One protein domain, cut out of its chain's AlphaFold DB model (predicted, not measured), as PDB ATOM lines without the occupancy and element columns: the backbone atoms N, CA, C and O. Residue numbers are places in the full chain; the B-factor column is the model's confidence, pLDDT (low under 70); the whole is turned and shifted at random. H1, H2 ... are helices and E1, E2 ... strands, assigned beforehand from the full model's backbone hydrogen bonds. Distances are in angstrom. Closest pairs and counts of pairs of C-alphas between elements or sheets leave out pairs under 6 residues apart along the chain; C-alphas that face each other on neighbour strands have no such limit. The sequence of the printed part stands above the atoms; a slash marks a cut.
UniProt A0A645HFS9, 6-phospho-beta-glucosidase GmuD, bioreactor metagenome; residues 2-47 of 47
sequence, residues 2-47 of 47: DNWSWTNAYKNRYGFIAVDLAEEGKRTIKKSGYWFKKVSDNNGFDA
ATOM      1  N   ASP A   2       4.977  -9.456 -38.677       97.12
ATOM      2  CA  ASP A   2       6.327  -8.932 -38.912       97.12
ATOM      3  C   ASP A   2       7.071  -8.770 -37.586       97.12
ATOM      4  O   ASP A   2       6.481  -8.386 -36.577       97.12
ATOM      5  N   ASN A   3       8.351  -9.127 -37.583       96.31
ATOM      6  CA  ASN A   3       9.155  -9.262 -36.379       96.31
ATOM      7  C   ASN A   3      10.568  -8.714 -36.579       96.31
ATOM      8  O   ASN A   3      11.023  -8.489 -37.700       96.31
ATOM      9  N   TRP A   4      11.257  -8.516 -35.456       96.69
ATOM     10  CA  TRP A   4      12.660  -8.145 -35.451       96.69
ATOM     11  C   TRP A   4      13.531  -9.356 -35.795       96.69
ATOM     12  O   TRP A   4      13.379 -10.436 -35.224       96.69
ATOM     13  N   SER A   5      14.456  -9.154 -36.727       96.44
ATOM     14  CA  SER A   5      15.462 -10.126 -37.139       96.44
ATOM     15  C   SER A   5      16.863  -9.650 -36.756       96.44
ATOM     16  O   SER A   5      17.168  -8.460 -36.837       96.44
ATOM     17  N   TRP A   6      17.726 -10.596 -36.382       95.06
ATOM     18  CA  TRP A   6      19.032 -10.358 -35.758       95.06
ATOM     19  C   TRP A   6      19.914  -9.310 -36.443       95.06
ATOM     20  O   TRP A   6      20.454  -8.431 -35.780       95.06
ATOM     21  N   THR A   7      20.058  -9.387 -37.767       97.19
ATOM     22  CA  THR A   7      20.963  -8.514 -38.536       97.19
ATOM     23  C   THR A   7      20.234  -7.487 -39.401       97.19
ATOM     24  O   THR A   7      20.871  -6.615 -39.984       97.19
ATOM     25  N   ASN A   8      18.901  -7.567 -39.494       96.00
ATOM     26  CA  ASN A   8      18.104  -6.749 -40.416       96.00
ATOM     27  C   ASN A   8      16.962  -5.987 -39.733       96.00
ATOM     28  O   ASN A   8      16.207  -5.280 -40.408       96.00
ATOM     29  N   ALA A   9      16.831  -6.096 -38.409       95.50
ATOM     30  CA  ALA A   9      15.731  -5.528 -37.646       95.50
ATOM     31  C   ALA A   9      14.379  -5.848 -38.318       95.50
ATOM     32  O   ALA A   9      14.095  -7.016 -38.577       95.50
ATOM     33  N   TYR A  10      13.578  -4.833 -38.645       95.12
ATOM     34  CA  TYR A  10      12.257  -4.972 -39.276       95.12
ATOM     35  C   TYR A  10      12.259  -4.763 -40.800       95.12
ATOM     36  O   TYR A  10      11.200  -4.595 -41.411       95.12
ATOM     37  N   LYS A  11      13.438  -4.733 -41.438       94.12
ATOM     38  CA  LYS A  11      13.539  -4.545 -42.895       94.12
ATOM     39  C   LYS A  11      12.962  -5.745 -43.648       94.12
ATOM     40  O   LYS A  11      12.215  -5.564 -44.606       94.12
ATOM     41  N   ASN A  12      13.240  -6.956 -43.166       96.75
ATOM     42  CA  ASN A  12      12.695  -8.184 -43.738       96.75
ATOM     43  C   ASN A  12      11.374  -8.548 -43.047       96.75
ATOM     44  O   ASN A  12      11.330  -8.749 -41.836       96.75
ATOM     45  N   ARG A  13      10.291  -8.626 -43.827       96.94
ATOM     46  CA  ARG A  13       8.911  -8.718 -43.327       96.94
ATOM     47  C   ARG A  13       8.271 -10.072 -43.632       96.94
ATOM     48  O   ARG A  13       7.566 -10.221 -44.630       96.94
ATOM     49  N   TYR A  14       8.504 -11.050 -42.760       96.75
ATOM     50  CA  TYR A  14       8.107 -12.450 -42.968       96.75
ATOM     51  C   TYR A  14       6.673 -12.790 -42.545       96.75
ATOM     52  O   TYR A  14       6.165 -13.862 -42.864       96.75
ATOM     53  N   GLY A  15       5.998 -11.919 -41.796       97.31
ATOM     54  CA  GLY A  15       4.704 -12.251 -41.218       97.31
ATOM     55  C   GLY A  15       3.543 -12.124 -42.197       97.31
ATOM     56  O   GLY A  15       3.530 -11.241 -43.048       97.31
ATOM     57  N   PHE A  16       2.482 -12.905 -41.976       98.50
ATOM     58  CA  PHE A  16       1.167 -12.694 -42.605       98.50
ATOM     59  C   PHE A  16       0.436 -11.426 -42.135       98.50
ATOM     60  O   PHE A  16      -0.516 -10.980 -42.768       98.50
ATOM     61  N   ILE A  17       0.879 -10.843 -41.022       98.38
ATOM     62  CA  ILE A  17       0.335  -9.617 -40.432       98.38
ATOM     63  C   ILE A  17       1.453  -8.582 -40.454       98.38
ATOM     64  O   ILE A  17       2.501  -8.823 -39.852       98.38
ATOM     65  N   ALA A  18       1.236  -7.476 -41.157       98.12
ATOM     66  CA  ALA A  18       2.121  -6.322 -41.158       98.12
ATOM     67  C   ALA A  18       2.025  -5.573 -39.827       98.12
ATOM     68  O   ALA A  18       0.941  -5.500 -39.247       98.12
ATOM     69  N   VAL A  19       3.151  -5.019 -39.380       98.12
ATOM     70  CA  VAL A  19       3.231  -4.124 -38.220       98.12
ATOM     71  C   VAL A  19       3.737  -2.774 -38.698       98.12
ATOM     72  O   VAL A  19       4.796  -2.706 -39.326       98.12
ATOM     73  N   ASP A  20       2.985  -1.720 -38.401       97.44
ATOM     74  CA  ASP A  20       3.427  -0.346 -38.600       97.44
ATOM     75  C   ASP A  20       4.074   0.184 -37.317       97.44
ATOM     76  O   ASP A  20       3.405   0.415 -36.315       97.44
ATOM     77  N   LEU A  21       5.396   0.346 -37.341       96.25
ATOM     78  CA  LEU A  21       6.157   0.837 -36.190       96.25
ATOM     79  C   LEU A  21       6.016   2.351 -35.982       96.25
ATOM     80  O   LEU A  21       6.321   2.825 -34.892       96.25
ATOM     81  N   ALA A  22       5.591   3.099 -37.004       97.12
ATOM     82  CA  ALA A  22       5.352   4.536 -36.901       97.12
ATOM     83  C   ALA A  22       3.951   4.843 -36.348       97.12
ATOM     84  O   ALA A  22       3.746   5.903 -35.764       97.12
ATOM     85  N   GLU A  23       3.008   3.910 -36.495       97.19
ATOM     86  CA  GLU A  23       1.628   4.017 -36.006       97.19
ATOM     87  C   GLU A  23       1.389   3.061 -34.818       97.19
ATOM     88  O   GLU A  23       0.561   2.156 -34.891       97.19
ATOM     89  N   GLU A  24       2.169   3.206 -33.739       96.75
ATOM     90  CA  GLU A  24       2.008   2.477 -32.458       96.75
ATOM     91  C   GLU A  24       1.901   0.940 -32.581       96.75
ATOM     92  O   GLU A  24       1.248   0.255 -31.792       96.75
ATOM     93  N   GLY A  25       2.557   0.356 -33.584       95.88
ATOM     94  CA  GLY A  25       2.506  -1.085 -33.813       95.88
ATOM     95  C   GLY A  25       1.184  -1.563 -34.414       95.88
ATOM     96  O   GLY A  25       0.846  -2.742 -34.249       95.88
ATOM     97  N   LYS A  26       0.431  -0.694 -35.105       98.25
ATOM     98  CA  LYS A  26      -0.813  -1.055 -35.795       98.25
ATOM     99  C   LYS A  26      -0.617  -2.273 -36.683       98.25
ATOM    100  O   LYS A  26       0.386  -2.430 -37.381       98.25
ATOM    101  N   ARG A  27      -1.616  -3.154 -36.656       98.19
ATOM    102  CA  ARG A  27      -1.581  -4.460 -37.317       98.19
ATOM    103  C   ARG A  27      -2.523  -4.477 -38.505       98.19
ATOM    104  O   ARG A  27      -3.687  -4.106 -38.393       98.19
ATOM    105  N   THR A  28      -2.038  -4.977 -39.633       98.44
ATOM    106  CA  THR A  28      -2.856  -5.159 -40.837       98.44
ATOM    107  C   THR A  28      -2.600  -6.532 -41.431       98.44
ATOM    108  O   THR A  28      -1.454  -6.938 -41.619       98.44
ATOM    109  N   ILE A  29      -3.666  -7.274 -41.726       98.50
ATOM    110  CA  ILE A  29      -3.549  -8.582 -42.373       98.50
ATOM    111  C   ILE A  29      -3.094  -8.359 -43.818       98.50
ATOM    112  O   ILE A  29      -3.715  -7.614 -44.575       98.50
ATOM    113  N   LYS A  30      -1.990  -8.995 -44.213       98.56
ATOM    114  CA  LYS A  30      -1.494  -8.946 -45.591       98.56
ATOM    115  C   LYS A  30      -2.341  -9.852 -46.484       98.56
ATOM    116  O   LYS A  30      -2.977 -10.792 -46.012       98.56
ATOM    117  N   LYS A  31      -2.256  -9.654 -47.805       98.44
ATOM    118  CA  LYS A  31      -2.894 -10.541 -48.800       98.44
ATOM    119  C   LYS A  31      -2.562 -12.021 -48.568       98.44
ATOM    120  O   LYS A  31      -3.450 -12.863 -48.641       98.44
ATOM    121  N   SER A  32      -1.310 -12.322 -48.220       98.06
ATOM    122  CA  SER A  32      -0.865 -13.682 -47.895       98.06
ATOM    123  C   SER A  32      -1.562 -14.269 -46.665       98.06
ATOM    124  O   SER A  32      -1.846 -15.460 -46.661       98.06
ATOM    125  N   GLY A  33      -1.907 -13.459 -45.661       98.19
ATOM    126  CA  GLY A  33      -2.685 -13.917 -44.506       98.19
ATOM    127  C   GLY A  33      -4.109 -14.323 -44.879       98.19
ATOM    128  O   GLY A  33      -4.582 -15.368 -44.442       98.19
ATOM    129  N   TYR A  34      -4.770 -13.550 -45.747       98.25
ATOM    130  CA  TYR A  34      -6.085 -13.927 -46.272       98.25
ATOM    131  C   TYR A  34      -6.030 -15.184 -47.143       98.25
ATOM    132  O   TYR A  34      -6.916 -16.029 -47.049       98.25
ATOM    133  N   TRP A  35      -4.999 -15.325 -47.979       97.62
ATOM    134  CA  TRP A  35      -4.798 -16.537 -48.772       97.62
ATOM    135  C   TRP A  35      -4.564 -17.760 -47.878       97.62
ATOM    136  O   TRP A  35      -5.248 -18.765 -48.034       97.62
ATOM    137  N   PHE A  36      -3.677 -17.649 -46.886       97.44
ATOM    138  CA  PHE A  36      -3.359 -18.759 -45.988       97.44
ATOM    139  C   PHE A  36      -4.561 -19.179 -45.134       97.44
ATOM    140  O   PHE A  36      -4.746 -20.364 -44.881       97.44
ATOM    141  N   LYS A  37      -5.436 -18.231 -44.761       97.44
ATOM    142  CA  LYS A  37      -6.731 -18.550 -44.145       97.44
ATOM    143  C   LYS A  37      -7.559 -19.473 -45.043       97.44
ATOM    144  O   LYS A  37      -8.033 -20.489 -44.561       97.44
ATOM    145  N   LYS A  38      -7.705 -19.155 -46.335       97.44
ATOM    146  CA  LYS A  38      -8.471 -19.996 -47.274       97.44
ATOM    147  C   LYS A  38      -7.869 -21.391 -47.417       97.44
ATOM    148  O   LYS A  38      -8.605 -22.365 -47.406       97.44
ATOM    149  N   VAL A  39      -6.540 -21.480 -47.508       97.44
ATOM    150  CA  VAL A  39      -5.828 -22.769 -47.545       97.44
ATOM    151  C   VAL A  39      -6.133 -23.590 -46.294       97.44
ATOM    152  O   VAL A  39      -6.450 -24.772 -46.387       97.44
ATOM    153  N   SER A  40      -6.087 -22.960 -45.118       97.25
ATOM    154  CA  SER A  40      -6.427 -23.617 -43.857       97.25
ATOM    155  C   SER A  40      -7.894 -24.048 -43.803       97.25
ATOM    156  O   SER A  40      -8.166 -25.168 -43.383       97.25
ATOM    157  N   ASP A  41      -8.827 -23.186 -44.223       97.69
ATOM    158  CA  ASP A  41     -10.268 -23.482 -44.250       97.69
ATOM    159  C   ASP A  41     -10.579 -24.667 -45.186       97.69
ATOM    160  O   ASP A  41     -11.471 -25.464 -44.903       97.69
ATOM    161  N   ASN A  42      -9.816 -24.806 -46.274       96.69
ATOM    162  CA  ASN A  42      -9.965 -25.866 -47.271       96.69
ATOM    163  C   ASN A  42      -9.107 -27.112 -46.980       96.69
ATOM    164  O   ASN A  42      -9.109 -28.049 -47.775       96.69
ATOM    165  N   ASN A  43      -8.366 -27.132 -45.866       95.81
ATOM    166  CA  ASN A  43      -7.430 -28.202 -45.505       95.81
ATOM    167  C   ASN A  43      -6.400 -28.532 -46.614       95.81
ATOM    168  O   ASN A  43      -6.024 -29.688 -46.810       95.81
ATOM    169  N   GLY A  44      -5.950 -27.522 -47.359       93.06
ATOM    170  CA  GLY A  44      -5.045 -27.709 -48.488       93.06
ATOM    171  C   GLY A  44      -5.085 -26.561 -49.488       93.06
ATOM    172  O   GLY A  44      -5.850 -25.607 -49.353       93.06
ATOM    173  N   PHE A  45      -4.217 -26.641 -50.492       91.69
ATOM    174  CA  PHE A  45      -4.221 -25.749 -51.647       91.69
ATOM    175  C   PHE A  45      -4.539 -26.563 -52.903       91.69
ATOM    176  O   PHE A  45      -4.209 -27.747 -52.965       91.69
ATOM    177  N   ASP A  46      -5.181 -25.928 -53.881       81.62
ATOM    178  CA  ASP A  46      -5.421 -26.543 -55.187       81.62
ATOM    179  C   ASP A  46      -4.064 -26.797 -55.871       81.62
ATOM    180  O   ASP A  46      -3.216 -25.898 -55.900       81.62
ATOM    181  N   ALA A  47      -3.843 -28.028 -56.346       66.56
ATOM    182  CA  ALA A  47      -2.584 -28.493 -56.937       66.56
ATOM    183  C   ALA A  47      -2.560 -28.355 -58.464       66.56
ATOM    184  O   ALA A  47      -3.623 -28.567 -59.093       66.56
TER     185      ALA A  47
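This is residues 2 to 47 of the 47 residues of the protein "6-phospho-beta-glucosidase GmuD" of bioreactor metagenome (UniProt A0A645HFS9). A long loop, residues 2 to 16, leads into a small hairpin of two strands, E1 and E2, and one helix, H1, runs away from the hairpin's open end. The loop lies on E1's side of the hairpin; residues 38 to 43, of which 38 to 41 belong to H1, stick out. The 46 printed residues hold E1, E2 and H1 in that order, an antiparallel sheet and a mixed class, with under half of the residues in named elements. The whole is loose, with a radius of gyration of the C-alphas of 13.3 A, and flat, spanning 36 by 23 by 11 A.

Look at E1, residues 17 to 20, and E2, residues 26 to 29: this hairpin is antiparallel at 152 degrees, with N 18 and O 28 2.8 A apart, within hydrogen-bond range. In H1, residues 31 to 41, every O i to N i+4 pair is within hydrogen-bond range. The closest C-alphas of E1 and H1 are those of Ile 17 and Gly 33, 6.6 A apart.

Find C-alpha 17 at (0.335, -9.617, -40.432); E1 runs 9.9 A from there. E2 covers 10.4 A. H1 runs 15.6 A to C-alpha 41 at (-10.268, -23.482, -44.250).

The farthest C-alphas, Glu 24 and Ala 47, are 39.7 A apart. The printed part has no cut, and both links are tight. Only residue 47 has a pLDDT under 70.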